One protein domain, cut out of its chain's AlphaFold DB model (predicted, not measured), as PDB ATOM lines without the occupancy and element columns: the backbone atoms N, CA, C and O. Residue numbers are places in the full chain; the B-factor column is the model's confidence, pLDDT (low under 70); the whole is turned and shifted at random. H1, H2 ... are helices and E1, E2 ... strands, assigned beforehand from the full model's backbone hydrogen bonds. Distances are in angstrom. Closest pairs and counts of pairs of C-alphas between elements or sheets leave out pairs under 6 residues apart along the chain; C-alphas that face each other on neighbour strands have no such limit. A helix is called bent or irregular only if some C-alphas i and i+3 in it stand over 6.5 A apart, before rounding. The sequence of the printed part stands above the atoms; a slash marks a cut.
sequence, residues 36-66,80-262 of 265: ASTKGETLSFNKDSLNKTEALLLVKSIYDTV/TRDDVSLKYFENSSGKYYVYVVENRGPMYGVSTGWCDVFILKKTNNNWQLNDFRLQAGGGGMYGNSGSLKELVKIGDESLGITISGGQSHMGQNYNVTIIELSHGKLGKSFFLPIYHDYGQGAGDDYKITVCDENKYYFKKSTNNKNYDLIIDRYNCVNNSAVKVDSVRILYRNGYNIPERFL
ATOM      1  N   ALA A  36      46.921  37.156 107.065       43.88
ATOM      2  CA  ALA A  36      46.317  36.117 106.220       43.88
ATOM      3  C   ALA A  36      45.710  36.697 104.924       43.88
ATOM      4  O   ALA A  36      45.908  36.159 103.831       43.88
ATOM      5  N   SER A  37      45.041  37.856 105.020       42.97
ATOM      6  CA  SER A  37      44.405  38.537 103.880       42.97
ATOM      7  C   SER A  37      45.400  39.047 102.831       42.97
ATOM      8  O   SER A  37      45.035  39.183 101.667       42.97
ATOM      9  N   THR A  38      46.644  39.339 103.216       42.38
ATOM     10  CA  THR A  38      47.688  39.844 102.306       42.38
ATOM     11  C   THR A  38      48.454  38.733 101.580       42.38
ATOM     12  O   THR A  38      49.179  39.023 100.631       42.38
ATOM     13  N   LYS A  39      48.273  37.463 101.971       40.34
ATOM     14  CA  LYS A  39      48.988  36.305 101.400       40.34
ATOM     15  C   LYS A  39      48.119  35.321 100.615       40.34
ATOM     16  O   LYS A  39      48.643  34.335 100.106       40.34
ATOM     17  N   GLY A  40      46.809  35.555 100.512       45.38
ATOM     18  CA  GLY A  40      45.888  34.570  99.931       45.38
ATOM     19  C   GLY A  40      45.768  33.292 100.774       45.38
ATOM     20  O   GLY A  40      45.368  32.247 100.263       45.38
ATOM     21  N   GLU A  41      46.128  33.357 102.059       50.88
ATOM     22  CA  GLU A  41      46.010  32.235 102.984       50.88
ATOM     23  C   GLU A  41      44.553  32.093 103.443       50.88
ATOM     24  O   GLU A  41      43.888  33.063 103.812       50.88
ATOM     25  N   THR A  42      44.032  30.865 103.409       58.09
ATOM     26  CA  THR A  42      42.691  30.560 103.916       58.09
ATOM     27  C   THR A  42      42.682  30.732 105.434       58.09
ATOM     28  O   THR A  42      43.343  29.976 106.148       58.09
ATOM     29  N   LEU A  43      41.936  31.726 105.932       72.69
ATOM     30  CA  LEU A  43      41.733  31.928 107.365       72.69
ATOM     31  C   LEU A  43      41.174  30.638 107.977       72.69
ATOM     32  O   LEU A  43      40.249  30.039 107.424       72.69
ATOM     33  N   SER A  44      41.730  30.201 109.108       68.44
ATOM     34  CA  SER A  44      41.256  28.992 109.766       68.44
ATOM     35  C   SER A  44      41.383  29.054 111.287       68.44
ATOM     36  O   SER A  44      42.309  29.666 111.816       68.44
ATOM     37  N   PHE A  45      40.430  28.444 111.998       66.75
ATOM     38  CA  PHE A  45      40.369  28.481 113.465       66.75
ATOM     39  C   PHE A  45      40.526  27.085 114.074       66.75
ATOM     40  O   PHE A  45      39.650  26.237 113.891       66.75
ATOM     41  N   ASN A  46      41.594  26.867 114.848       80.00
ATOM     42  CA  ASN A  46      41.863  25.608 115.549       80.00
ATOM     43  C   ASN A  46      41.129  25.541 116.899       80.00
ATOM     44  O   ASN A  46      41.697  25.873 117.940       80.00
ATOM     45  N   LYS A  47      39.839  25.184 116.885       83.06
ATOM     46  CA  LYS A  47      39.005  25.091 118.099       83.06
ATOM     47  C   LYS A  47      37.734  24.272 117.886       83.06
ATOM     48  O   LYS A  47      37.393  23.881 116.769       83.06
ATOM     49  N   ASP A  48      37.004  24.012 118.968       85.94
ATOM     50  CA  ASP A  48      35.854  23.105 118.927       85.94
ATOM     51  C   ASP A  48      34.591  23.683 118.304       85.94
ATOM     52  O   ASP A  48      33.925  22.976 117.549       85.94
ATOM     53  N   SER A  49      34.311  24.962 118.527       89.75
ATOM     54  CA  SER A  49      33.106  25.634 118.041       89.75
ATOM     55  C   SER A  49      33.420  27.019 117.488       89.75
ATOM     56  O   SER A  49      34.394  27.643 117.904       89.75
ATOM     57  N   LEU A  50      32.587  27.512 116.573       91.94
ATOM     58  CA  LEU A  50      32.624  28.888 116.072       91.94
ATOM     59  C   LEU A  50      31.508  29.721 116.713       91.94
ATOM     60  O   LEU A  50      30.408  29.218 116.948       91.94
ATOM     61  N   ASN A  51      31.779  31.003 116.943       92.06
ATOM     62  CA  ASN A  51      30.765  32.030 117.156       92.06
ATOM     63  C   ASN A  51      30.510  32.817 115.852       92.06
ATOM     64  O   ASN A  51      31.200  32.630 114.847       92.06
ATOM     65  N   LYS A  52      29.497  33.696 115.854       91.19
ATOM     66  CA  LYS A  52      29.101  34.469 114.662       91.19
ATOM     67  C   LYS A  52      30.219  35.385 114.146       91.19
ATOM     68  O   LYS A  52      30.362  35.515 112.936       91.19
ATOM     69  N   THR A  53      31.011  35.978 115.039       90.50
ATOM     70  CA  THR A  53      32.128  36.867 114.680       90.50
ATOM     71  C   THR A  53      33.228  36.104 113.952       90.50
ATOM     72  O   THR A  53      33.715  36.547 112.923       90.50
ATOM     73  N   GLU A  54      33.597  34.921 114.431       92.00
ATOM     74  CA  GLU A  54      34.625  34.096 113.785       92.00
ATOM     75  C   GLU A  54      34.131  33.505 112.465       92.00
ATOM     76  O   GLU A  54      34.883  33.438 111.497       92.00
ATOM     77  N   ALA A  55      32.855  33.122 112.396       92.12
ATOM     78  CA  ALA A  55      32.232  32.717 111.143       92.12
ATOM     79  C   ALA A  55      32.236  33.861 110.112       92.12
ATOM     80  O   ALA A  55      32.594  33.624 108.961       92.12
ATOM     81  N   LEU A  56      31.934  35.098 110.533       90.88
ATOM     82  CA  LEU A  56      32.035  36.290 109.684       90.88
ATOM     83  C   LEU A  56      33.459  36.475 109.146       90.88
ATOM     84  O   LEU A  56      33.649  36.757 107.967       90.88
ATOM     85  N   LEU A  57      34.468  36.269 109.993       90.75
ATOM     86  CA  LEU A  57      35.870  36.371 109.593       90.75
ATOM     87  C   LEU A  57      36.254  35.333 108.528       90.75
ATOM     88  O   LEU A  57      36.961  35.678 107.584       90.75
ATOM     89  N   LEU A  58      35.748  34.097 108.625       91.69
ATOM     90  CA  LEU A  58      35.987  33.050 107.619       91.69
ATOM     91  C   LEU A  58      35.381  33.371 106.247       91.69
ATOM     92  O   LEU A  58      35.851  32.836 105.244       91.69
ATOM     93  N   VAL A  59      34.350  34.215 106.192       91.94
ATOM     94  CA  VAL A  59      33.661  34.581 104.942       91.94
ATOM     95  C   VAL A  59      34.002  35.989 104.458       91.94
ATOM     96  O   VAL A  59      33.551  36.400 103.389       91.94
ATOM     97  N   LYS A  60      34.812  36.731 105.222       88.81
ATOM     98  CA  LYS A  60      35.141  38.133 104.957       88.81
ATOM     99  C   LYS A  60      35.726  38.339 103.562       88.81
ATOM    100  O   LYS A  60      35.315  39.263 102.881       88.81
ATOM    101  N   SER A  61      36.615  37.454 103.111       86.75
ATOM    102  CA  SER A  61      37.225  37.558 101.778       86.75
ATOM    103  C   SER A  61      36.206  37.495 100.641       86.75
ATOM    104  O   SER A  61      36.426  38.109  99.605       86.75
ATOM    105  N   ILE A  62      35.084  36.793 100.829       88.12
ATOM    106  CA  ILE A  62      33.978  36.813  99.871       88.12
ATOM    107  C   ILE A  62      33.278  38.167  99.945       88.12
ATOM    108  O   ILE A  62      33.149  38.840  98.928       88.12
ATOM    109  N   TYR A  63      32.887  38.617 101.137       84.50
ATOM    110  CA  TYR A  63      32.168  39.886 101.281       84.50
ATOM    111  C   TYR A  63      32.965  41.130 100.915       84.50
ATOM    112  O   TYR A  63      32.367  42.085 100.432       84.50
ATOM    113  N   ASP A  64      34.284  41.111 101.074       82.94
ATOM    114  CA  ASP A  64      35.163  42.190 100.622       82.94
ATOM    115  C   ASP A  64      35.104  42.367  99.092       82.94
ATOM    116  O   ASP A  64      35.428  43.436  98.584       82.94
ATOM    117  N   THR A  65      34.670  41.337  98.351       80.00
ATOM    118  CA  THR A  65      34.482  41.391  96.889       80.00
ATOM    119  C   THR A  65      33.046  41.696  96.462       80.00
ATOM    120  O   THR A  65      32.806  42.002  95.295       80.00
ATOM    121  N   VAL A  66      32.080  41.620  97.381       80.25
ATOM    122  CA  VAL A  66      30.669  41.886  97.085       80.25
ATOM    123  C   VAL A  66      30.404  43.373  97.271       80.25
ATOM    124  O   VAL A  66      30.446  43.883  98.393       80.25
ATOM    125  N   THR A  80      21.893  46.603 103.962       81.50
ATOM    126  CA  THR A  80      22.409  46.288 105.295       81.50
ATOM    127  C   THR A  80      22.480  44.783 105.514       81.50
ATOM    128  O   THR A  80      21.786  43.988 104.879       81.50
ATOM    129  N   ARG A  81      23.387  44.378 106.404       84.75
ATOM    130  CA  ARG A  81      23.611  42.982 106.793       84.75
ATOM    131  C   ARG A  81      23.219  42.865 108.256       84.75
ATOM    132  O   ARG A  81      24.055  43.064 109.135       84.75
ATOM    133  N   ASP A  82      21.927  42.680 108.486       72.38
ATOM    134  CA  ASP A  82      21.308  42.982 109.778       72.38
ATOM    135  C   ASP A  82      21.393  41.814 110.754       72.38
ATOM    136  O   ASP A  82      21.702  42.011 111.928       72.38
ATOM    137  N   ASP A  83      21.161  40.598 110.259       79.00
ATOM    138  CA  ASP A  83      21.036  39.414 111.096       79.00
ATOM    139  C   ASP A  83      21.818  38.228 110.542       79.00
ATOM    140  O   ASP A  83      22.043  38.056 109.345       79.00
ATOM    141  N   VAL A  84      22.314  37.411 111.466       85.75
ATOM    142  CA  VAL A  84      23.215  36.309 111.148       85.75
ATOM    143  C   VAL A  84      22.847  35.091 111.969       85.75
ATOM    144  O   VAL A  84      22.828  35.139 113.202       85.75
ATOM    145  N   SER A  85      22.654  33.963 111.301       92.56
ATOM    146  CA  SER A  85      22.381  32.668 111.915       92.56
ATOM    147  C   SER A  85      23.563  31.721 111.729       92.56
ATOM    148  O   SER A  85      24.153  31.639 110.658       92.56
ATOM    149  N   LEU A  86      23.918  30.984 112.784       95.25
ATOM    150  CA  LEU A  86      25.011  30.010 112.765       95.25
ATOM    151  C   LEU A  86      24.520  28.698 113.380       95.25
ATOM    152  O   LEU A  86      24.228  28.640 114.575       95.25
ATOM    153  N   LYS A  87      24.425  27.642 112.571       96.06
ATOM    154  CA  LYS A  87      23.883  26.344 112.987       96.06
ATOM    155  C   LYS A  87      24.898  25.226 112.786       96.06
ATOM    156  O   LYS A  87      25.312  24.959 111.664       96.06
ATOM    157  N   TYR A  88      25.277  24.566 113.878       95.00
ATOM    158  CA  TYR A  88      26.140  23.384 113.845       95.00
ATOM    159  C   TYR A  88      25.369  22.147 113.383       95.00
ATOM    160  O   TYR A  88      24.222  21.947 113.795       95.00
ATOM    161  N   PHE A  89      26.027  21.286 112.611       93.62
ATOM    162  CA  PHE A  89      25.604  19.906 112.408       93.62
ATOM    163  C   PHE A  89      26.809  18.990 112.149       93.62
ATOM    164  O   PHE A  89      27.894  19.428 111.763       93.62
ATOM    165  N   GLU A  90      26.605  17.692 112.345       92.62
ATOM    166  CA  GLU A  90      27.611  16.659 112.106       92.62
ATOM    167  C   GLU A  90      26.963  15.472 111.400       92.62
ATOM    168  O   GLU A  90      25.834  15.086 111.711       92.62
ATOM    169  N   ASN A  91      27.667  14.913 110.420       88.19
ATOM    170  CA  ASN A  91      27.253  13.711 109.707       88.19
ATOM    171  C   ASN A  91      28.473  12.825 109.395       88.19
ATOM    172  O   ASN A  91      29.599  13.138 109.783       88.19
ATOM    173  N   SER A  92      28.260  11.732 108.654       87.69
ATOM    174  CA  SER A  92      29.323  10.809 108.215       87.69
ATOM    175  C   SER A  92      30.476  11.504 107.477       87.69
ATOM    176  O   SER A  92      31.600  11.011 107.469       87.69
ATOM    177  N   SER A  93      30.213  12.661 106.866       87.88
ATOM    178  CA  SER A  93      31.172  13.423 106.065       87.88
ATOM    179  C   SER A  93      31.956  14.464 106.870       87.88
ATOM    180  O   SER A  93      32.802  15.157 106.295       87.88
ATOM    181  N   GLY A  94      31.659  14.635 108.162       92.81
ATOM    182  CA  GLY A  94      32.386  15.517 109.072       92.81
ATOM    183  C   GLY A  94      31.509  16.498 109.851       92.81
ATOM    184  O   GLY A  94      30.290  16.353 109.955       92.81
ATOM    185  N   LYS A  95      32.177  17.513 110.407       95.25
ATOM    186  CA  LYS A  95      31.590  18.559 111.253       95.25
ATOM    187  C   LYS A  95      31.464  19.856 110.473       95.25
ATOM    188  O   LYS A  95      32.423  20.274 109.818       95.25
ATOM    189  N   TYR A  96      30.305  20.489 110.580       96.62
ATOM    190  CA  TYR A  96      29.939  21.626 109.753       96.62
ATOM    191  C   TYR A  96      29.213  22.706 110.554       96.62
ATOM    192  O   TYR A  96      28.528  22.432 111.540       96.62
ATOM    193  N   TYR A  97      29.307  23.933 110.059       97.25
ATOM    194  CA  TYR A  97      28.379  25.007 110.371       97.25
ATOM    195  C   TYR A  97      27.707  25.501 109.092       97.25
ATOM    196  O   TYR A  97      28.373  25.713 108.079       97.25
ATOM    197  N   VAL A  98      26.397  25.726 109.166       97.38
ATOM    198  CA  VAL A  98      25.662  26.566 108.217       97.38
ATOM    199  C   VAL A  98      25.643  27.977 108.781       97.38
ATOM    200  O   VAL A  98      25.126  28.199 109.879       97.38
ATOM    201  N   TYR A  99      26.225  28.911 108.044       96.94
ATOM    202  CA  TYR A  99      26.251  30.328 108.365       96.94
ATOM    203  C   TYR A  99      25.385  31.067 107.350       96.94
ATOM    204  O   TYR A  99      25.669  31.028 106.156       96.94
ATOM    205  N   VAL A 100      24.300  31.677 107.815       95.81
ATOM    206  CA  VAL A 100      23.354  32.419 106.979       95.81
ATOM    207  C   VAL A 100      23.423  33.881 107.366       95.81
ATOM    208  O   VAL A 100      23.300  34.203 108.547       95.81
ATOM    209  N   VAL A 101      23.626  34.741 106.380       93.75
ATOM    210  CA  VAL A 101      23.595  36.194 106.548       93.75
ATOM    211  C   VAL A 101      22.335  36.720 105.893       93.75
ATOM    212  O   VAL A 101      22.020  36.357 104.761       93.75
ATOM    213  N   GLU A 102      21.612  37.550 106.622       92.25
ATOM    214  CA  GLU A 102      20.359  38.161 106.219       92.25
ATOM    215  C   GLU A 102      20.674  39.560 105.692       92.25
ATOM    216  O   GLU A 102      21.131  40.438 106.428       92.25
ATOM    217  N   ASN A 103      20.486  39.738 104.386       88.69
ATOM    218  CA  ASN A 103      20.745  40.990 103.699       88.69
ATOM    219  C   ASN A 103      19.414  41.696 103.464       88.69
ATOM    220  O   ASN A 103      18.517  41.168 102.794       88.69
ATOM    221  N   ARG A 104      19.291  42.895 104.019       86.31
ATOM    222  CA  ARG A 104      18.176  43.787 103.748       86.31
ATOM    223  C   ARG A 104      18.521  44.616 102.519       86.31
ATOM    224  O   ARG A 104      19.578  45.239 102.464       86.31
ATOM    225  N   GLY A 105      17.644  44.586 101.521       81.44
ATOM    226  CA  GLY A 105      17.728  45.480 100.368       81.44
ATOM    227  C   GLY A 105      17.200  46.878 100.711       81.44
ATOM    228  O   GLY A 105      16.632  47.067 101.786       81.44
ATOM    229  N   PRO A 106      17.310  47.855  99.797       78.06
ATOM    230  CA  PRO A 106      16.663  49.150  99.975       78.06
ATOM    231  C   PRO A 106      15.153  49.026 100.260       78.06
ATOM    232  O   PRO A 106      14.499  48.122  99.741       78.06
ATOM    233  N   MET A 107      14.578  49.919 101.058       72.75
ATOM    234  CA  MET A 107      13.165  49.924 101.455       72.75
ATOM    235  C   MET A 107      12.235  50.646 100.461       72.75
ATOM    236  O   MET A 107      11.029  50.719 100.703       72.75
ATOM    237  N   TYR A 108      12.740  51.144  99.328       70.06
ATOM    238  CA  TYR A 108      11.927  51.729  98.254       70.06
ATOM    239  C   TYR A 108      11.833  50.849  96.994       70.06
ATOM    240  O   TYR A 108      12.727  50.073  96.652       70.06
ATOM    241  N   GLY A 109      10.734  51.019  96.249       66.75
ATOM    242  CA  GLY A 109      10.531  50.402  94.936       66.75
ATOM    243  C   GLY A 109      10.375  48.876  94.965       66.75
ATOM    244  O   GLY A 109       9.858  48.303  95.919       66.75
ATOM    245  N   VAL A 110      10.819  48.216  93.890       65.56
ATOM    246  CA  VAL A 110      10.762  46.748  93.696       65.56
ATOM    247  C   VAL A 110      11.913  46.000  94.384       65.56
ATOM    248  O   VAL A 110      12.270  44.889  93.997       65.56
ATOM    249  N   SER A 111      12.533  46.622  95.383       74.81
ATOM    250  CA  SER A 111      13.667  46.047  96.092       74.81
ATOM    251  C   SER A 111      13.257  44.828  96.921       74.81
ATOM    252  O   SER A 111      12.206  44.812  97.572       74.81
ATOM    253  N   THR A 112      14.118  43.813  96.911       81.38
ATOM    254  CA  THR A 112      13.949  42.571  97.667       81.38
ATOM    255  C   THR A 112      15.162  42.337  98.556       81.38
ATOM    256  O   THR A 112      16.297  42.576  98.145       81.38
ATOM    257  N   GLY A 113      14.926  41.903  99.794       87.94
ATOM    258  CA  GLY A 113      15.998  41.346 100.620       87.94
ATOM    259  C   GLY A 113      16.330  39.917 100.192       87.94
ATOM    260  O   GLY A 113      15.634  39.328  99.364       87.94
ATOM    261  N   TRP A 114      17.392  39.348 100.756       90.62
ATOM    262  CA  TRP A 114      17.814  37.970 100.483       90.62
ATOM    263  C   TRP A 114      18.653  37.405 101.628       90.62
ATOM    264  O   TRP A 114      19.011  38.106 102.576       90.62
ATOM    265  N   CYS A 115      19.002  36.127 101.536       93.56
ATOM    266  CA  CYS A 115      19.997  35.503 102.394       93.56
ATOM    267  C   CYS A 115      21.202  35.021 101.587       93.56
ATOM    268  O   CYS A 115      21.054  34.489 100.488       93.56
ATOM    269  N   ASP A 116      22.390  35.136 102.169       94.81
ATOM    270  CA  ASP A 116      23.597  34.458 101.698       94.81
ATOM    271  C   ASP A 116      23.887  33.263 102.606       94.81
ATOM    272  O   ASP A 116      23.699  33.332 103.822       94.81
ATOM    273  N   VAL A 117      24.349  32.156 102.030       96.94
ATOM    274  CA  VAL A 117      24.602  30.908 102.758       96.94
ATOM    275  C   VAL A 117      26.046  30.482 102.586       96.94
ATOM    276  O   VAL A 117      26.538  30.352 101.470       96.94
ATOM    277  N   PHE A 118      26.698  30.172 103.699       97.38
ATOM    278  CA  PHE A 118      28.066  29.678 103.749       97.38
ATOM    279  C   PHE A 118      28.114  28.375 104.535       97.38
ATOM    280  O   PHE A 118      27.490  28.225 105.588       97.38
ATOM    281  N   ILE A 119      28.894  27.430 104.027       97.81
ATOM    282  CA  ILE A 119      29.180  26.161 104.678       97.81
ATOM    283  C   ILE A 119      30.605  26.211 105.186       97.81
ATOM    284  O   ILE A 119      31.552  26.300 104.407       97.81
ATOM    285  N   LEU A 120      30.758  26.114 106.498       96.94
ATOM    286  CA  LEU A 120      32.054  26.055 107.157       96.94
ATOM    287  C   LEU A 120      32.295  24.608 107.580       96.94
ATOM    288  O   LEU A 120      31.422  23.991 108.184       96.94
ATOM    289  N   LYS A 121      33.461  24.047 107.262       96.19
ATOM    290  CA  LYS A 121      33.816  22.653 107.565       96.19
ATOM    291  C   LYS A 121      35.003  22.609 108.516       96.19
ATOM    292  O   LYS A 121      35.936  23.395 108.367       96.19
ATOM    293  N   LYS A 122      34.991  21.664 109.461       95.19
ATOM    294  CA  LYS A 122      36.168  21.349 110.281       95.19
ATOM    295  C   LYS A 122      37.056  20.344 109.543       95.19
ATOM    296  O   LYS A 122      36.626  19.225 109.260       95.19
ATOM    297  N   THR A 123      38.295  20.721 109.261       92.44
ATOM    298  CA  THR A 123      39.327  19.902 108.607       92.44
ATOM    299  C   THR A 123      40.637  20.022 109.375       92.44
ATOM    300  O   THR A 123      41.104  21.132 109.605       92.44
ATOM    301  N   ASN A 124      41.245  18.900 109.772       88.25
ATOM    302  CA  ASN A 124      42.502  18.885 110.540       88.25
ATOM    303  C   ASN A 124      42.463  19.813 111.771       88.25
ATOM    304  O   ASN A 124      43.371  20.606 111.995       88.25
ATOM    305  N   ASN A 125      41.371  19.738 112.538       87.25
ATOM    306  CA  ASN A 125      41.035  20.605 113.677       87.25
ATOM    307  C   ASN A 125      40.780  22.088 113.372       87.25
ATOM    308  O   ASN A 125      40.341  22.806 114.268       87.25
ATOM    309  N   ASN A 126      40.911  22.515 112.120       92.00
ATOM    310  CA  ASN A 126      40.686  23.890 111.708       92.00
ATOM    311  C   ASN A 126      39.324  24.062 111.036       92.00
ATOM    312  O   ASN A 126      38.943  23.279 110.168       92.00
ATOM    313  N   TRP A 127      38.590  25.102 111.417       94.62
ATOM    314  CA  TRP A 127      37.403  25.534 110.684       94.62
ATOM    315  C   TRP A 127      37.788  26.373 109.474       94.62
ATOM    316  O   TRP A 127      38.574  27.302 109.622       94.62
ATOM    317  N   GLN A 128      37.195  26.084 108.318       93.88
ATOM    318  CA  GLN A 128      37.421  26.821 107.073       93.88
ATOM    319  C   GLN A 128      36.136  26.936 106.246       93.88
ATOM    320  O   GLN A 128      35.236  26.097 106.365       93.88
ATOM    321  N   LEU A 129      36.061  27.950 105.380       94.62
ATOM    322  CA  LEU A 129      35.010  28.053 104.368       94.62
ATOM    323  C   LEU A 129      35.129  26.887 103.370       94.62
ATOM    324  O   LEU A 129      36.196  26.642 102.814       94.62
ATOM    325  N   ASN A 130      34.038  26.152 103.161       95.56
ATOM    326  CA  ASN A 130      33.991  24.954 102.318       95.56
ATOM    327  C   ASN A 130      33.143  25.135 101.054       95.56
ATOM    328  O   ASN A 130      33.458  24.558 100.006       95.56
ATOM    329  N   ASP A 131      32.043  25.876 101.168       97.19
ATOM    330  CA  ASP A 131      31.169  26.224 100.050       97.19
ATOM    331  C   ASP A 131      30.316  27.451 100.380       97.19
ATOM    332  O   ASP A 131      30.132  27.765 101.558       97.19
ATOM    333  N   PHE A 132      29.780  28.130  99.369       96.94
ATOM    334  CA  PHE A 132      28.883  29.267  99.579       96.94
ATOM    335  C   PHE A 132      27.925  29.502  98.409       96.94
ATOM    336  O   PHE A 132      28.151  29.067  97.281       96.94
ATOM    337  N   ARG A 133      26.839  30.217  98.694       95.75
ATOM    338  CA  ARG A 133      25.886  30.740  97.720       95.75
ATOM    339  C   ARG A 133      25.471  32.137  98.147       95.75
ATOM    340  O   ARG A 133      24.830  32.295  99.183       95.75
ATOM    341  N   LEU A 134      25.825  33.119  97.328       93.38
ATOM    342  CA  LEU A 134      25.283  34.469  97.439       93.38
ATOM    343  C   LEU A 134      23.889  34.507  96.802       93.38
ATOM    344  O   LEU A 134      23.626  33.732  95.879       93.38
ATOM    345  N   GLN A 135      23.017  35.385  97.294       90.62
ATOM    346  CA  GLN A 135      21.627  35.526  96.850       90.62
ATOM    347  C   GLN A 135      20.912  34.173  96.811       90.62
ATOM    348  O   GLN A 135      20.303  33.766  95.824       90.62
ATOM    349  N   ALA A 136      21.013  33.436  97.915       91.31
ATOM    350  CA  ALA A 136      20.536  32.068  98.043       91.31
ATOM    351  C   ALA A 136      19.000  31.943  98.086       91.31
ATOM    352  O   ALA A 136      18.484  30.834  98.221       91.31
ATOM    353  N   GLY A 137      18.286  33.061  97.951       87.31
ATOM    354  CA  GLY A 137      16.845  33.184  98.111       87.31
ATOM    355  C   GLY A 137      16.472  33.665  99.509       87.31
ATOM    356  O   GLY A 137      17.309  34.173 100.258       87.31
ATOM    357  N   GLY A 138      15.196  33.510  99.852       81.00
ATOM    358  CA  GLY A 138      14.617  34.202 101.000       81.00
ATOM    359  C   GLY A 138      14.448  35.700 100.742       81.00
ATOM    360  O   GLY A 138      14.856  36.214  99.706       81.00
ATOM    361  N   GLY A 139      13.821  36.388 101.691       82.25
ATOM    362  CA  GLY A 139      13.491  37.807 101.584       82.25
ATOM    363  C   GLY A 139      12.142  38.102 100.945       82.25
ATOM    364  O   GLY A 139      11.390  37.202 100.569       82.25
ATOM    365  N   GLY A 140      11.792  39.378 100.953       81.44
ATOM    366  CA  GLY A 140      10.504  39.907 100.536       81.44
ATOM    367  C   GLY A 140      10.633  41.333 100.019       81.44
ATOM    368  O   GLY A 140      11.713  41.926 100.039       81.44
ATOM    369  N   MET A 141       9.510  41.869  99.553       80.31
ATOM    370  CA  MET A 141       9.369  43.245  99.096       80.31
ATOM    371  C   MET A 141       9.812  44.254 100.151       80.31
ATOM    372  O   MET A 141       9.804  43.973 101.354       80.31
ATOM    373  N   TYR A 142      10.134  45.456  99.674       79.44
ATOM    374  CA  TYR A 142      10.613  46.572 100.492       79.44
ATOM    375  C   TYR A 142      11.901  46.217 101.238       79.44
ATOM    376  O   TYR A 142      12.101  46.605 102.386       79.44
ATOM    377  N   GLY A 143      12.746  45.412 100.589       81.75
ATOM    378  CA  GLY A 143      14.061  45.067 101.106       81.75
ATOM    379  C   GLY A 143      14.064  44.078 102.271       81.75
ATOM    380  O   GLY A 143      15.144  43.737 102.739       81.75
ATOM    381  N   ASN A 144      12.913  43.582 102.736       85.12
ATOM    382  CA  ASN A 144      12.858  42.678 103.887       85.12
ATOM    383  C   ASN A 144      13.708  41.424 103.647       85.12
ATOM    384  O   ASN A 144      13.528  40.729 102.646       85.12
ATOM    385  N   SER A 145      14.630  41.126 104.561       87.38
ATOM    386  CA  SER A 145      15.479  39.941 104.476       87.38
ATOM    387  C   SER A 145      14.690  38.663 104.767       87.38
ATOM    388  O   SER A 145      13.599  38.677 105.342       87.38
ATOM    389  N   GLY A 146      15.232  37.537 104.309       90.38
ATOM    390  CA  GLY A 146      14.784  36.228 104.765       90.38
ATOM    391  C   GLY A 146      15.452  35.869 106.082       90.38
ATOM    392  O   GLY A 146      16.215  36.657 106.629       90.38
ATOM    393  N   SER A 147      15.221  34.648 106.549       91.94
ATOM    394  CA  SER A 147      15.928  34.124 107.718       91.94
ATOM    395  C   SER A 147      16.082  32.611 107.660       91.94
ATOM    396  O   SER A 147      15.323  31.909 106.983       91.94
ATOM    397  N   LEU A 148      17.087  32.082 108.362       94.56
ATOM    398  CA  LEU A 148      17.239  30.636 108.512       94.56
ATOM    399  C   LEU A 148      16.104  30.097 109.390       94.56
ATOM    400  O   LEU A 148      16.095  30.310 110.601       94.56
ATOM    401  N   LYS A 149      15.197  29.326 108.792       93.94
ATOM    402  CA  LYS A 149      14.089  28.689 109.507       93.94
ATOM    403  C   LYS A 149      14.541  27.407 110.198       93.94
ATOM    404  O   LYS A 149      14.361  27.244 111.401       93.94
ATOM    405  N   GLU A 150      15.134  26.485 109.441       95.31
ATOM    406  CA  GLU A 150      15.539  25.172 109.951       95.31
ATOM    407  C   GLU A 150      16.519  24.443 109.020       95.31
ATOM    408  O   GLU A 150      16.703  24.811 107.858       95.31
ATOM    409  N   LEU A 151      17.120  23.369 109.541       96.06
ATOM    410  CA  LEU A 151      17.794  22.346 108.742       96.06
ATOM    411  C   LEU A 151      16.917  21.095 108.736       96.06
ATOM    412  O   LEU A 151      16.686  20.500 109.790       96.06
ATOM    413  N   VAL A 152      16.445  20.691 107.563       96.12
ATOM    414  CA  VAL A 152      15.538  19.549 107.395       96.12
ATOM    415  C   VAL A 152      16.256  18.395 106.708       96.12
ATOM    416  O   VAL A 152      17.065  18.601 105.812       96.12
ATOM    417  N   LYS A 153      15.997  17.151 107.110       94.69
ATOM    418  CA  LYS A 153      16.601  15.989 106.444       94.69
ATOM    419  C   LYS A 153      15.887  15.715 105.116       94.69
ATOM    420  O   LYS A 153      14.692  15.429 105.123       94.69
ATOM    421  N   ILE A 154      16.619  15.775 104.000       95.38
ATOM    422  CA  ILE A 154      16.072  15.565 102.641       95.38
ATOM    423  C   ILE A 154      16.623  14.311 101.958       95.38
ATOM    424  O   ILE A 154      16.243  13.995 100.834       95.38
ATOM    425  N   GLY A 155      17.496  13.579 102.641       94.19
ATOM    426  CA  GLY A 155      18.028  12.294 102.219       94.19
ATOM    427  C   GLY A 155      18.855  11.666 103.329       94.19
ATOM    428  O   GLY A 155      19.004  12.228 104.414       94.19
ATOM    429  N   ASP A 156      19.399  10.484 103.072       91.50
ATOM    430  CA  ASP A 156      20.178   9.740 104.064       91.50
ATOM    431  C   ASP A 156      21.438  10.504 104.502       91.50
ATOM    432  O   ASP A 156      21.747  10.523 105.697       91.50
ATOM    433  N   GLU A 157      22.086  11.204 103.564       90.00
ATOM    434  CA  GLU A 157      23.297  12.013 103.779       90.00
ATOM    435  C   GLU A 157      23.139  13.480 103.324       90.00
ATOM    436  O   GLU A 157      24.126  14.209 103.212       90.00
ATOM    437  N   SER A 158      21.908  13.926 103.051       93.00
ATOM    438  CA  SER A 158      21.608  15.282 102.579       93.00
ATOM    439  C   SER A 158      20.643  16.013 103.517       93.00
ATOM    440  O   SER A 158      19.675  15.454 104.048       93.00
ATOM    441  N   LEU A 159      20.927  17.295 103.724       95.94
ATOM    442  CA  LEU A 159      20.084  18.243 104.445       95.94
ATOM    443  C   LEU A 159      19.534  19.291 103.473       95.94
ATOM    444  O   LEU A 159      20.147  19.593 102.458       95.94
ATOM    445  N   GLY A 160      18.377  19.845 103.795       97.00
ATOM    446  CA  GLY A 160      17.832  21.057 103.213       97.00
ATOM    447  C   GLY A 160      18.045  22.201 104.193       97.00
ATOM    448  O   GLY A 160      17.668  22.094 105.361       97.00
ATOM    449  N   ILE A 161      18.657  23.280 103.730       97.88
ATOM    450  CA  ILE A 161      18.727  24.553 104.443       97.88
ATOM    451  C   ILE A 161      17.465  25.318 104.065       97.88
ATOM    452  O   ILE A 161      17.334  25.754 102.922       97.88
ATOM    453  N   THR A 162      16.525  25.430 104.999       96.69
ATOM    454  CA  THR A 162      15.252  26.115 104.769       96.69
ATOM    455  C   THR A 162      15.390  27.577 105.161       96.69
ATOM    456  O   THR A 162      15.585  27.897 106.335       96.69
ATOM    457  N   ILE A 163      15.238  28.457 104.182       95.25
ATOM    458  CA  ILE A 163      15.220  29.906 104.352       95.25
ATOM    459  C   ILE A 163      13.778  30.375 104.189       95.25
ATOM    460  O   ILE A 163      13.150  30.088 103.169       95.25
ATOM    461  N   SER A 164      13.238  31.073 105.183       91.25
ATOM    462  CA  SER A 164      11.951  31.757 105.038       91.25
ATOM    463  C   SER A 164      12.099  32.987 104.156       91.25
ATOM    464  O   SER A 164      13.013  33.793 104.335       91.25
ATOM    465  N   GLY A 165      11.179  33.131 103.209       83.06
ATOM    466  CA  GLY A 165      10.931  34.376 102.505       83.06
ATOM    467  C   GLY A 165      10.075  35.323 103.335       83.06
ATOM    468  O   GLY A 165       9.233  34.893 104.126       83.06
ATOM    469  N   GLY A 166      10.304  36.615 103.133       71.12
ATOM    470  CA  GLY A 166       9.425  37.678 103.598       71.12
ATOM    471  C   GLY A 166       8.210  37.841 102.681       71.12
ATOM    472  O   GLY A 166       8.021  37.095 101.717       71.12
ATOM    473  N   GLN A 167       7.388  38.846 102.981       73.25
ATOM    474  CA  GLN A 167       6.207  39.189 102.193       73.25
ATOM    475  C   GLN A 167       6.600  39.508 100.740       73.25
ATOM    476  O   GLN A 167       7.358  40.439 100.497       73.25
ATOM    477  N   SER A 168       6.097  38.742  99.774       70.12
ATOM    478  CA  SER A 168       6.519  38.813  98.359       70.12
ATOM    479  C   SER A 168       5.621  39.666  97.451       70.12
ATOM    480  O   SER A 168       6.036  40.001  96.345       70.12
ATOM    481  N   HIS A 169       4.429  40.048  97.917       67.81
ATOM    482  CA  HIS A 169       3.503  40.959  97.234       67.81
ATOM    483  C   HIS A 169       2.606  41.696  98.251       67.81
ATOM    484  O   HIS A 169       2.669  41.405  99.449       67.81
ATOM    485  N   MET A 170       1.747  42.626  97.807       62.97
ATOM    486  CA  MET A 170       0.616  43.102  98.619       62.97
ATOM    487  C   MET A 170      -0.197  41.897  99.137       62.97
ATOM    488  O   MET A 170      -0.319  40.891  98.441       62.97
ATOM    489  N   GLY A 171      -0.691  41.968 100.376       66.75
ATOM    490  CA  GLY A 171      -1.242  40.805 101.087       66.75
ATOM    491  C   GLY A 171      -0.184  39.996 101.853       66.75
ATOM    492  O   GLY A 171       0.979  40.372 101.940       66.75
ATOM    493  N   GLN A 172      -0.578  38.884 102.456       70.81
ATOM    494  CA  GLN A 172       0.262  38.022 103.288       70.81
ATOM    495  C   GLN A 172       0.833  36.873 102.437       70.81
ATOM    496  O   GLN A 172       0.434  35.723 102.572       70.81
ATOM    497  N   ASN A 173       1.742  37.188 101.512       77.75
ATOM    498  CA  ASN A 173       2.336  36.206 100.595       77.75
ATOM    499  C   ASN A 173       3.716  35.743 101.066       77.75
ATOM    500  O   ASN A 173       4.695  36.478 100.911       77.75
ATOM    501  N   TYR A 174       3.816  34.516 101.577       86.00
ATOM    502  CA  TYR A 174       5.051  33.951 102.122       86.00
ATOM    503  C   TYR A 174       5.532  32.745 101.334       86.00
ATOM    504  O   TYR A 174       4.760  31.946 100.802       86.00
ATOM    505  N   ASN A 175       6.845  32.569 101.336       89.38
ATOM    506  CA  ASN A 175       7.507  31.466 100.668       89.38
ATOM    507  C   ASN A 175       8.638  30.898 101.522       89.38
ATOM    508  O   ASN A 175       9.032  31.461 102.545       89.38
ATOM    509  N   VAL A 176       9.163  29.765 101.084       93.62
ATOM    510  CA  VAL A 176      10.436  29.232 101.549       93.62
ATOM    511  C   VAL A 176      11.318  28.912 100.354       93.62
ATOM    512  O   VAL A 176      10.847  28.475  99.304       93.62
ATOM    513  N   THR A 177      12.619  29.080 100.544       94.81
ATOM    514  CA  THR A 177      13.642  28.521  99.664       94.81
ATOM    515  C   THR A 177      14.348  27.403 100.412       94.81
ATOM    516  O   THR A 177      14.839  27.612 101.520       94.81
ATOM    517  N   ILE A 178      14.403  26.208  99.826       96.50
ATOM    518  CA  ILE A 178      15.159  25.085 100.384       96.50
ATOM    519  C   ILE A 178      16.367  24.825  99.501       96.50
ATOM    520  O   ILE A 178      16.226  24.603  98.297       96.50
ATOM    521  N   ILE A 179      17.553  24.839 100.103       97.38
ATOM    522  CA  ILE A 179      18.831  24.601  99.427       97.38
ATOM    523  C   ILE A 179      19.389  23.262  99.890       97.38
ATOM    524  O   ILE A 179      19.575  23.042 101.086       97.38
ATOM    525  N   GLU A 180      19.671  22.366  98.952       96.50
ATOM    526  CA  GLU A 180      20.329  21.100  99.253       96.50
ATOM    527  C   GLU A 180      21.748  21.322  99.790       96.50
ATOM    528  O   GLU A 180      22.509  22.138  99.274       96.50
ATOM    529  N   LEU A 181      22.116  20.546 100.803       96.44
ATOM    530  CA  LEU A 181      23.451  20.438 101.363       96.44
ATOM    531  C   LEU A 181      23.823  18.958 101.456       96.44
ATOM    532  O   LEU A 181      23.242  18.213 102.248       96.44
ATOM    533  N   SER A 182      24.808  18.534 100.669       93.94
ATOM    534  CA  SER A 182      25.270  17.143 100.618       93.94
ATOM    535  C   SER A 182      26.795  17.089 100.634       93.94
ATOM    536  O   SER A 182      27.453  17.836  99.915       93.94
ATOM    537  N   HIS A 183      27.366  16.272 101.527       92.31
ATOM    538  CA  HIS A 183      28.823  16.134 101.721       92.31
ATOM    539  C   HIS A 183      29.568  17.482 101.878       92.31
ATOM    540  O   HIS A 183      30.722  17.632 101.475       92.31
ATOM    541  N   GLY A 184      28.902  18.480 102.472       93.12
ATOM    542  CA  GLY A 184      29.431  19.834 102.666       93.12
ATOM    543  C   GLY A 184      29.273  20.782 101.471       93.12
ATOM    544  O   GLY A 184      29.731  21.918 101.555       93.12
ATOM    545  N   LYS A 185      28.649  20.347 100.374       96.12
ATOM    546  CA  LYS A 185      28.434  21.144  99.162       96.12
ATOM    547  C   LYS A 185      26.976  21.559  98.998       96.12
ATOM    548  O   LYS A 185      26.069  20.764  99.249       96.12
ATOM    549  N   LEU A 186      26.769  22.802  98.578       96.56
ATOM    550  CA  LEU A 186      25.467  23.382  98.283       96.56
ATOM    551  C   LEU A 186      25.002  22.913  96.898       96.56
ATOM    552  O   LEU A 186      25.623  23.197  95.876       96.56
ATOM    553  N   GLY A 187      23.893  22.180  96.874       94.56
ATOM    554  CA  GLY A 187      23.293  21.568  95.693       94.56
ATOM    555  C   GLY A 187      22.130  22.374  95.121       94.56
ATOM    556  O   GLY A 187      22.066  23.599  95.237       94.56
ATOM    557  N   LYS A 188      21.183  21.703  94.466       93.69
ATOM    558  CA  LYS A 188      20.020  22.379  93.875       93.69
ATOM    559  C   LYS A 188      19.159  23.030  94.960       93.69
ATOM    560  O   LYS A 188      19.085  22.552  96.088       93.69
ATOM    561  N   SER A 189      18.509  24.132  94.610       93.62
ATOM    562  CA  SER A 189      17.482  24.747  95.446       93.62
ATOM    563  C   SER A 189      16.142  24.724  94.741       93.62
ATOM    564  O   SER A 189      16.079  24.676  93.512       93.62
ATOM    565  N   PHE A 190      15.078  24.763  95.527       93.44
ATOM    566  CA  PHE A 190      13.731  24.983  95.028       93.44
ATOM    567  C   PHE A 190      13.005  25.978  95.925       93.44
ATOM    568  O   PHE A 190      13.347  26.165  97.095       93.44
ATOM    569  N   PHE A 191      12.008  26.616  95.333       91.38
ATOM    570  CA  PHE A 191      11.170  27.619  95.957       91.38
ATOM    571  C   PHE A 191       9.763  27.056  96.125       91.38
ATOM    572  O   PHE A 191       9.266  26.374  95.229       91.38
ATOM    573  N   LEU A 192       9.129  27.336  97.259       91.88
ATOM    574  CA  LEU A 192       7.762  26.920  97.537       91.88
ATOM    575  C   LEU A 192       7.001  28.066  98.212       91.88
ATOM    576  O   LEU A 192       7.344  28.431  99.340       91.88
ATOM    577  N   PRO A 193       5.955  28.613  97.574       89.62
ATOM    578  CA  PRO A 193       4.968  29.431  98.264       89.62
ATOM    579  C   PRO A 193       4.312  28.611  99.372       89.62
ATOM    580  O   PRO A 193       3.875  27.488  99.122       89.62
ATOM    581  N   ILE A 194       4.270  29.144 100.591       90.00
ATOM    582  CA  ILE A 194       3.722  28.446 101.766       90.00
ATOM    583  C   ILE A 194       2.412  29.050 102.245       90.00
ATOM    584  O   ILE A 194       1.594  28.320 102.793       90.00
ATOM    585  N   TYR A 195       2.199  30.345 102.022       87.69
ATOM    586  CA  TYR A 195       0.953  31.011 102.371       87.69
ATOM    587  C   TYR A 195       0.651  32.153 101.399       87.69
ATOM    588  O   TYR A 195       1.571  32.865 100.990       87.69
ATOM    589  N   HIS A 196      -0.622  32.310 101.056       83.56
ATOM    590  CA  HIS A 196      -1.155  33.395 100.241       83.56
ATOM    591  C   HIS A 196      -2.510  33.828 100.790       83.56
ATOM    592  O   HIS A 196      -3.415  33.004 100.922       83.56
ATOM    593  N   ASP A 197      -2.651  35.119 101.086       77.69
ATOM    594  CA  ASP A 197      -3.877  35.714 101.622       77.69
ATOM    595  C   ASP A 197      -3.931  37.207 101.281       77.69
ATOM    596  O   ASP A 197      -3.087  37.994 101.716       77.69
ATOM    597  N   TYR A 198      -4.929  37.605 100.498       68.00
ATOM    598  CA  TYR A 198      -5.183  39.004 100.145       68.00
ATOM    599  C   TYR A 198      -6.320  39.641 100.968       68.00
ATOM    600  O   TYR A 198      -6.710  40.782 100.715       68.00
ATOM    601  N   GLY A 199      -6.825  38.953 101.991       64.06
ATOM    602  CA  GLY A 199      -7.878  39.430 102.877       64.06
ATOM    603  C   GLY A 199      -9.296  39.293 102.311       64.06
ATOM    604  O   GLY A 199      -9.534  38.900 101.166       64.06
ATOM    605  N   GLN A 200     -10.287  39.620 103.148       54.72
ATOM    606  CA  GLN A 200     -11.699  39.576 102.759       54.72
ATOM    607  C   GLN A 200     -11.983  40.586 101.635       54.72
ATOM    608  O   GLN A 200     -11.851  41.789 101.836       54.72
ATOM    609  N   GLY A 201     -12.424  40.091 100.474       52.88
ATOM    610  CA  GLY A 201     -12.796  40.917  99.314       52.88
ATOM    611  C   GLY A 201     -11.840  40.835  98.122       52.88
ATOM    612  O   GLY A 201     -12.154  41.401  97.085       52.88
ATOM    613  N   ALA A 202     -10.729  40.104  98.251       52.94
ATOM    614  CA  ALA A 202      -9.789  39.831  97.161       52.94
ATOM    615  C   ALA A 202      -9.957  38.440  96.524       52.94
ATOM    616  O   ALA A 202      -9.124  38.015  95.731       52.94
ATOM    617  N   GLY A 203     -11.020  37.717  96.890       50.75
ATOM    618  CA  GLY A 203     -11.377  36.483  96.200       50.75
ATOM    619  C   GLY A 203     -11.778  36.769  94.755       50.75
ATOM    620  O   GLY A 203     -12.189  37.882  94.423       50.75
ATOM    621  N   ASP A 204     -11.721  35.739  93.917       50.41
ATOM    622  CA  ASP A 204     -12.496  35.739  92.682       50.41
ATOM    623  C   ASP A 204     -13.983  36.018  92.988       50.41
ATOM    624  O   ASP A 204     -14.450  35.861  94.125       50.41
ATOM    625  N   ASP A 205     -14.762  36.413  91.977       48.03
ATOM    626  CA  ASP A 205     -16.209  36.667  92.114       48.03
ATOM    627  C   ASP A 205     -16.985  35.472  92.728       48.03
ATOM    628  O   ASP A 205     -18.143  35.604  93.134       48.03
ATOM    629  N   TYR A 206     -16.340  34.304  92.842       51.72
ATOM    630  CA  TYR A 206     -16.877  33.057  93.365       51.72
ATOM    631  C   TYR A 206     -16.531  32.773  94.843       51.72
ATOM    632  O   TYR A 206     -17.088  31.827  95.405       51.72
ATOM    633  N   LYS A 207     -15.694  33.585  95.512       49.59
ATOM    634  CA  LYS A 207     -15.309  33.440  96.938       49.59
ATOM    635  C   LYS A 207     -14.747  32.052  97.301       49.59
ATOM    636  O   LYS A 207     -14.979  31.567  98.412       49.59
ATOM    637  N   ILE A 208     -14.028  31.396  96.389       52.72
ATOM    638  CA  ILE A 208     -13.582  30.000  96.585       52.72
ATOM    639  C   ILE A 208     -12.236  29.917  97.339       52.72
ATOM    640  O   ILE A 208     -11.939  28.895  97.959       52.72
ATOM    641  N   THR A 209     -11.461  31.002  97.397       56.53
ATOM    642  CA  THR A 209     -10.160  31.061  98.089       56.53
ATOM    643  C   THR A 209     -10.012  32.375  98.859       56.53
ATOM    644  O   THR A 209      -9.765  33.429  98.290       56.53
ATOM    645  N   VAL A 210     -10.190  32.318 100.187       62.72
ATOM    646  CA  VAL A 210      -9.849  33.437 101.096       62.72
ATOM    647  C   VAL A 210      -8.348  33.438 101.393       62.72
ATOM    648  O   VAL A 210      -7.721  34.489 101.407       62.72
ATOM    649  N   CYS A 211      -7.778  32.247 101.588       74.81
ATOM    650  CA  CYS A 211      -6.343  32.012 101.570       74.81
ATOM    651  C   CYS A 211      -6.013  30.584 101.130       74.81
ATOM    652  O   CYS A 211      -6.854  29.679 101.238       74.81
ATOM    653  N   ASP A 212      -4.785  30.410 100.648       82.56
ATOM    654  CA  ASP A 212      -4.166  29.130 100.329       82.56
ATOM    655  C   ASP A 212      -2.914  28.920 101.190       82.56
ATOM    656  O   ASP A 212      -2.110  29.830 101.401       82.56
ATOM    657  N   GLU A 213      -2.726  27.691 101.665       89.31
ATOM    658  CA  GLU A 213      -1.544  27.285 102.423       89.31
ATOM    659  C   GLU A 213      -0.963  26.000 101.828       89.31
ATOM    660  O   GLU A 213      -1.679  25.026 101.593       89.31
ATOM    661  N   ASN A 214       0.353  25.962 101.634       92.38
ATOM    662  CA  ASN A 214       1.070  24.736 101.304       92.38
ATOM    663  C   ASN A 214       1.899  24.297 102.507       92.38
ATOM    664  O   ASN A 214       2.814  24.997 102.949       92.38
ATOM    665  N   LYS A 215       1.645  23.078 102.978       94.31
ATOM    666  CA  LYS A 215       2.507  22.391 103.944       94.31
ATOM    667  C   LYS A 215       3.370  21.388 103.209       94.31
ATOM    668  O   LYS A 215       2.902  20.721 102.292       94.31
ATOM    669  N   TYR A 216       4.621  21.250 103.629       96.06
ATOM    670  CA  TYR A 216       5.549  20.308 103.018       96.06
ATOM    671  C   TYR A 216       6.269  19.461 104.059       96.06
ATOM    672  O   TYR A 216       6.491  19.885 105.193       96.06
ATOM    673  N   TYR A 217       6.652  18.253 103.659       97.00
ATOM    674  CA  TYR A 217       7.506  17.366 104.441       97.00
ATOM    675  C   TYR A 217       8.243  16.385 103.529       97.00
ATOM    676  O   TYR A 217       7.819  16.109 102.407       97.00
ATOM    677  N   PHE A 218       9.351  15.830 104.020       97.25
ATOM    678  CA  PHE A 218      10.154  14.861 103.277       97.25
ATOM    679  C   PHE A 218       9.905  13.449 103.794       97.25
ATOM    680  O   PHE A 218      10.012  13.180 104.992       97.25
ATOM    681  N   LYS A 219       9.589  12.529 102.883       96.06
ATOM    682  CA  LYS A 219       9.320  11.126 103.198       96.06
ATOM    683  C   LYS A 219      10.373  10.231 102.560       96.06
ATOM    684  O   LYS A 219      10.557  10.245 101.345       96.06
ATOM    685  N   LYS A 220      11.033   9.406 103.374       94.25
ATOM    686  CA  LYS A 220      12.002   8.426 102.877       94.25
ATOM    687  C   LYS A 220      11.332   7.462 101.893       94.25
ATOM    688  O   LYS A 220      10.284   6.888 102.195       94.25
ATOM    689  N   SER A 221      11.955   7.284 100.734       86.69
ATOM    690  CA  SER A 221      11.551   6.303  99.730       86.69
ATOM    691  C   SER A 221      12.384   5.033  99.891       86.69
ATOM    692  O   SER A 221      13.565   5.104 100.224       86.69
ATOM    693  N   THR A 222      11.781   3.865  99.667       83.25
ATOM    694  CA  THR A 222      12.369   2.558 100.009       83.25
ATOM    695  C   THR A 222      13.679   2.261  99.267       83.25
ATOM    696  O   THR A 222      14.485   1.494  99.776       83.25
ATOM    697  N   ASN A 223      13.932   2.907  98.120       81.38
ATOM    698  CA  ASN A 223      15.098   2.642  97.265       81.38
ATOM    699  C   ASN A 223      15.880   3.901  96.837       81.38
ATOM    700  O   ASN A 223      16.776   3.797  96.002       81.38
ATOM    701  N   ASN A 224      15.566   5.083  97.378       83.88
ATOM    702  CA  ASN A 224      16.245   6.327  96.998       83.88
ATOM    703  C   ASN A 224      17.037   6.897  98.176       83.88
ATOM    704  O   ASN A 224      16.536   6.959  99.297       83.88
ATOM    705  N   LYS A 225      18.260   7.372  97.897       89.56
ATOM    706  CA  LYS A 225      19.089   8.086  98.883       89.56
ATOM    707  C   LYS A 225      18.477   9.429  99.281       89.56
ATOM    708  O   LYS A 225      18.594   9.829 100.433       89.56
ATOM    709  N   ASN A 226      17.824  10.098  98.331       93.44
ATOM    710  CA  ASN A 226      17.061  11.314  98.577       93.44
ATOM    711  C   ASN A 226      15.598  10.969  98.848       93.44
ATOM    712  O   ASN A 226      15.041  10.033  98.273       93.44
ATOM    713  N   TYR A 227      15.007  11.711  99.772       96.25
ATOM    714  CA  TYR A 227      13.622  11.553 100.175       96.25
ATOM    715  C   TYR A 227      12.708  12.161  99.110       96.25
ATOM    716  O   TYR A 227      13.132  12.969  98.290       96.25
ATOM    717  N   ASP A 228      11.445  11.758  99.106       96.19
ATOM    718  CA  ASP A 228      10.452  12.400  98.258       96.19
ATOM    719  C   ASP A 228       9.850  13.585  99.009       96.19
ATOM    720  O   ASP A 228       9.577  13.497 100.210       96.19
ATOM    721  N   LEU A 229       9.622  14.683  98.297       97.56
ATOM    722  CA  LEU A 229       8.930  15.850  98.823       97.56
ATOM    723  C   LEU A 229       7.425  15.613  98.704       97.56
ATOM    724  O   LEU A 229       6.920  15.346  97.614       97.56
ATOM    725  N   ILE A 230       6.709  15.705  99.818       97.81
ATOM    726  CA  ILE A 230       5.250  15.750  99.825       97.81
ATOM    727  C   ILE A 230       4.820  17.188 100.064       97.81
ATOM    728  O   ILE A 230       5.343  17.833 100.974       97.81
ATOM    729  N   ILE A 231       3.869  17.666  99.263       97.44
ATOM    730  CA  ILE A 231       3.221  18.965  99.453       97.44
ATOM    731  C   ILE A 231       1.726  18.728  99.572       97.44
ATOM    732  O   ILE A 231       1.131  18.065  98.722       97.44
ATOM    733  N   ASP A 232       1.140  19.276 100.625       95.31
ATOM    734  CA  ASP A 232      -0.284  19.253 100.907       95.31
ATOM    735  C   ASP A 232      -0.813  20.686 100.817       95.31
ATOM    736  O   ASP A 232      -0.358  21.555 101.565       95.31
ATOM    737  N   ARG A 233      -1.756  20.923  99.899       91.50
ATOM    738  CA  ARG A 233      -2.414  22.223  99.728       91.50
ATOM    739  C   ARG A 233      -3.679  22.260 100.566       91.50
ATOM    740  O   ARG A 233      -4.469  21.311 100.554       91.50
ATOM    741  N   TYR A 234      -3.876  23.367 101.257       88.19
ATOM    742  CA  TYR A 234      -5.035  23.658 102.081       88.19
ATOM    743  C   TYR A 234      -5.682  24.949 101.600       88.19
ATOM    744  O   TYR A 234      -4.976  25.889 101.244       88.19
ATOM    745  N   ASN A 235      -7.010  25.002 101.642       82.81
ATOM    746  CA  ASN A 235      -7.741  26.256 101.548       82.81
ATOM    747  C   ASN A 235      -8.252  26.662 102.937       82.81
ATOM    748  O   ASN A 235      -8.516  25.826 103.805       82.81
ATOM    749  N   CYS A 236      -8.390  27.963 103.156       74.44
ATOM    750  CA  CYS A 236      -8.870  28.515 104.424       74.44
ATOM    751  C   CYS A 236     -10.390  28.731 104.463       74.44
ATOM    752  O   CYS A 236     -10.895  29.539 105.248       74.44
ATOM    753  N   VAL A 237     -11.135  28.071 103.576       68.19
ATOM    754  CA  VAL A 237     -12.578  28.277 103.449       68.19
ATOM    755  C   VAL A 237     -13.251  27.853 104.762       68.19
ATOM    756  O   VAL A 237     -13.090  26.728 105.223       68.19
ATOM    757  N   ASN A 238     -14.009  28.767 105.378       62.41
ATOM    758  CA  ASN A 238     -14.729  28.576 106.650       62.41
ATOM    759  C   ASN A 238     -13.861  28.445 107.923       62.41
ATOM    760  O   ASN A 238     -14.223  27.698 108.834       62.41
ATOM    761  N   ASN A 239     -12.730  29.161 108.022       63.03
ATOM    762  CA  ASN A 239     -11.825  29.151 109.195       63.03
ATOM    763  C   ASN A 239     -11.278  27.759 109.572       63.03
ATOM    764  O   ASN A 239     -10.706  27.575 110.645       63.03
ATOM    765  N   SER A 240     -11.455  26.774 108.695       62.34
ATOM    766  CA  SER A 240     -10.965  25.414 108.854       62.34
ATOM    767  C   SER A 240     -10.018  25.169 107.692       62.34
ATOM    768  O   SER A 240     -10.439  25.249 106.545       62.34
ATOM    769  N   ALA A 241      -8.739  24.917 107.969       72.62
ATOM    770  CA  ALA A 241      -7.780  24.578 106.922       72.62
ATOM    771  C   ALA A 241      -8.144  23.198 106.344       72.62
ATOM    772  O   ALA A 241      -7.786  22.164 106.917       72.62
ATOM    773  N   VAL A 242      -8.894  23.168 105.241       83.31
ATOM    774  CA  VAL A 242      -9.301  21.922 104.582       83.31
ATOM    775  C   VAL A 242      -8.247  21.564 103.548       83.31
ATOM    776  O   VAL A 242      -7.906  22.370 102.688       83.31
ATOM    777  N   LYS A 243      -7.716  20.342 103.629       89.19
ATOM    778  CA  LYS A 243      -6.779  19.830 102.627       89.19
ATOM    779  C   LYS A 243      -7.520  19.608 101.309       89.19
ATOM    780  O   LYS A 243      -8.459  18.817 101.272       89.19
ATOM    781  N   VAL A 244      -7.072  20.267 100.246       89.50
ATOM    782  CA  VAL A 244      -7.712  20.234  98.919       89.50
ATOM    783  C   VAL A 244      -6.897  19.482  97.871       89.50
ATOM    784  O   VAL A 244      -7.474  18.946  96.932       89.50
ATOM    785  N   ASP A 245      -5.576  19.391  98.036       91.50
ATOM    786  CA  ASP A 245      -4.701  18.656  97.117       91.50
ATOM    787  C   ASP A 245      -3.477  18.088  97.855       91.50
ATOM    788  O   ASP A 245      -3.129  18.497  98.967       91.50
ATOM    789  N   SER A 246      -2.828  17.103  97.243       95.94
ATOM    790  CA  SER A 246      -1.570  16.519  97.687       95.94
ATOM    791  C   SER A 246      -0.762  16.026  96.496       95.94
ATOM    792  O   SER A 246      -1.290  15.399  95.575       95.94
ATOM    793  N   VAL A 247       0.549  16.243  96.531       97.31
ATOM    794  CA  VAL A 247       1.463  15.694  95.532       97.31
ATOM    795  C   VAL A 247       2.693  15.089  96.182       97.31
ATOM    796  O   VAL A 247       3.254  15.626  97.134       97.31
ATOM    797  N   ARG A 248       3.138  13.963  95.621       96.81
ATOM    798  CA  ARG A 248       4.450  13.374  95.884       96.81
ATOM    799  C   ARG A 248       5.386  13.709  94.733       96.81
ATOM    800  O   ARG A 248       5.157  13.278  93.605       96.81
ATOM    801  N   ILE A 249       6.454  14.429  95.036       96.31
ATOM    802  CA  ILE A 249       7.482  14.851  94.091       96.31
ATOM    803  C   ILE A 249       8.732  14.025  94.369       96.31
ATOM    804  O   ILE A 249       9.359  14.126  95.424       96.31
ATOM    805  N   LEU A 250       9.080  13.181  93.404       94.69
ATOM    806  CA  LEU A 250      10.289  12.369  93.469       94.69
ATOM    807  C   LEU A 250      11.515  13.253  93.242       94.69
ATOM    808  O   LEU A 250      11.505  14.094  92.341       94.69
ATOM    809  N   TYR A 251      12.592  13.012  93.988       92.12
ATOM    810  CA  TYR A 251      13.864  13.676  93.712       92.12
ATOM    811  C   TYR A 251      14.430  13.195  92.368       92.12
ATOM    812  O   TYR A 251      14.749  12.015  92.197       92.12
ATOM    813  N   ARG A 252      14.585  14.113  91.409       90.50
ATOM    814  CA  ARG A 252      15.175  13.851  90.086       90.50
ATOM    815  C   ARG A 252      16.149  14.968  89.729       90.50
ATOM    816  O   ARG A 252      15.862  15.783  88.860       90.50
ATOM    817  N   ASN A 253      17.297  14.990  90.416       86.75
ATOM    818  CA  ASN A 253      18.277  16.083  90.339       86.75
ATOM    819  C   ASN A 253      17.668  17.435  90.772       86.75
ATOM    820  O   ASN A 253      17.800  18.449  90.088       86.75
ATOM    821  N   GLY A 254      16.950  17.405  91.897       90.88
ATOM    822  CA  GLY A 254      16.118  18.497  92.394       90.88
ATOM    823  C   GLY A 254      14.644  18.100  92.503       90.88
ATOM    824  O   GLY A 254      14.242  17.005  92.092       90.88
ATOM    825  N   TYR A 255      13.851  19.001  93.078       94.75
ATOM    826  CA  TYR A 255      12.399  18.879  93.174       94.75
ATOM    827  C   TYR A 255      11.757  19.891  92.230       94.75
ATOM    828  O   TYR A 255      12.004  21.089  92.346       94.75
ATOM    829  N   ASN A 256      10.924  19.405  91.311       94.81
ATOM    830  CA  ASN A 256      10.164  20.253  90.399       94.81
ATOM    831  C   ASN A 256       8.758  20.429  90.970       94.81
ATOM    832  O   ASN A 256       7.971  19.481  90.976       94.81
ATOM    833  N   ILE A 257       8.480  21.620  91.494       94.88
ATOM    834  CA  ILE A 257       7.190  21.954  92.098       94.88
ATOM    835  C   ILE A 257       6.155  22.113  90.976       94.88
ATOM    836  O   ILE A 257       6.390  22.906  90.065       94.88
ATOM    837  N   PRO A 258       5.039  21.362  90.986       93.81
ATOM    838  CA  PRO A 258       3.994  21.528  89.982       93.81
ATOM    839  C   PRO A 258       3.357  22.917  90.068       93.81
ATOM    840  O   PRO A 258       3.117  23.407  91.169       93.81
ATOM    841  N   GLU A 259       2.996  23.498  88.921       91.06
ATOM    842  CA  GLU A 259       2.416  24.850  88.830       91.06
ATOM    843  C   GLU A 259       1.192  25.047  89.730       91.06
ATOM    844  O   GLU A 259       1.059  26.085  90.357       91.06
ATOM    845  N   ARG A 260       0.355  24.018  89.914       88.06
ATOM    846  CA  ARG A 260      -0.821  24.082  90.806       88.06
ATOM    847  C   ARG A 260      -0.506  24.256  92.303       88.06
ATOM    848  O   ARG A 260      -1.429  24.402  93.098       88.06
ATOM    849  N   PHE A 261       0.762  24.169  92.701       89.69
ATOM    850  CA  PHE A 261       1.239  24.484  94.055       89.69
ATOM    851  C   PHE A 261       1.966  25.830  94.112       89.69
ATOM    852  O   PHE A 261       2.446  26.224  95.173       89.69
ATOM    853  N   LEU A 262       2.057  26.543  92.993       86.31
ATOM    854  CA  LEU A 262       2.455  27.937  92.971       86.31
ATOM    855  C   LEU A 262       1.184  28.772  93.167       86.31
ATOM    856  O   LEU A 262       0.156  28.485  92.556       86.31
TER     857      LEU A 262
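Overview. This is residues 36 to 66 and 80 to 262 of the 265 residues of an uncharacterized protein of Pedobacter sp. Hv1 (UniProt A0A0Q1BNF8). Two strongly twisted sheets are partly face to face as a lopsided sandwich: the four-stranded sheet E1 to E4 packs on one end of the seven-stranded sheet E5 to E11, meeting it at E5, at E6 and at E8 near Lys 185, while strands E9 to E11 lie beyond it, apart from E1 to E4. H1 packs on the small sheet, away from the large one. The 214 printed residues hold H1 and then E1 to E11 in order along the chain, mostly strand, and both sheets are antiparallel. The whole is compact, with a radius of gyration of the C-alphas of 19.4 A, and flat, spanning 66 by 49 by 24 A.

Along the chain. H1, residues 52 to 63, begins at C-alpha 52 (29.101, 34.469, 114.662) and is 14.8 A long; it is irregular, with C-alphas 58 and 61 7.5 A apart. E1, residues 80 to 91, is 33.2 A long from C-alpha 80 (22.409, 46.288, 105.295) and bends by 50 degrees at residue 83. E2, residues 94 to 104, is 32.1 A long; E3 is residues 114 to 123 and E4 residues 126 to 133. E5 is residues 147 to 153, E6 158 to 164 and E7 174 to 182. E8, residues 185 to 197, is 35.5 A long and bends by 56 degrees at residue 188. E9 is residues 211 to 219, E10 228 to 235, and E11, residues 242 to 249, ends at C-alpha 249 (7.482, 14.851, 94.091).

Arrangement. E5 to E11 form a meander, each strand the antiparallel neighbour of the one before, with edge strands E5 and E11. N 162 and O 150 are 2.9 A apart between E5 and E6, N 161 and O 179 2.8 A between E6 and E7. E8 is staggered, pairing with E7 over residues 185 to 195 and with E9 over 195 to 197, where N 196 and O 212 are 2.9 A apart. E1 to E4 are a second meander; N 98 and O 87 of E2 and E1 are 2.8 A apart. Between the sheets, the closest C-alphas of E4 and E8 are Asp 131 and Lys 185, 5.8 A, and of E2 and E5 Glu 102 and Ser 147, 6.2 A. H1 is on the sheet E1 to E4, its closest C-alphas to E4 being Leu 58 and Leu 129, 6.0 A; 6 of its 8 O i to N i+4 pairs are within hydrogen-bond range.

Size, cuts and confidence. The C-alphas of Lys 39 and Tyr 206, the two farthest apart, are 66.4 A apart. Residues 67 to 79 are not printed, and C-alphas 66 and 80 are 12.5 A apart across the cut. The links E4 to E5 and E8 to E9 are long. Mean pLDDT of the printed part is 85.0; 31 residues are under 70, among them 36 to 42 and 198 to 210.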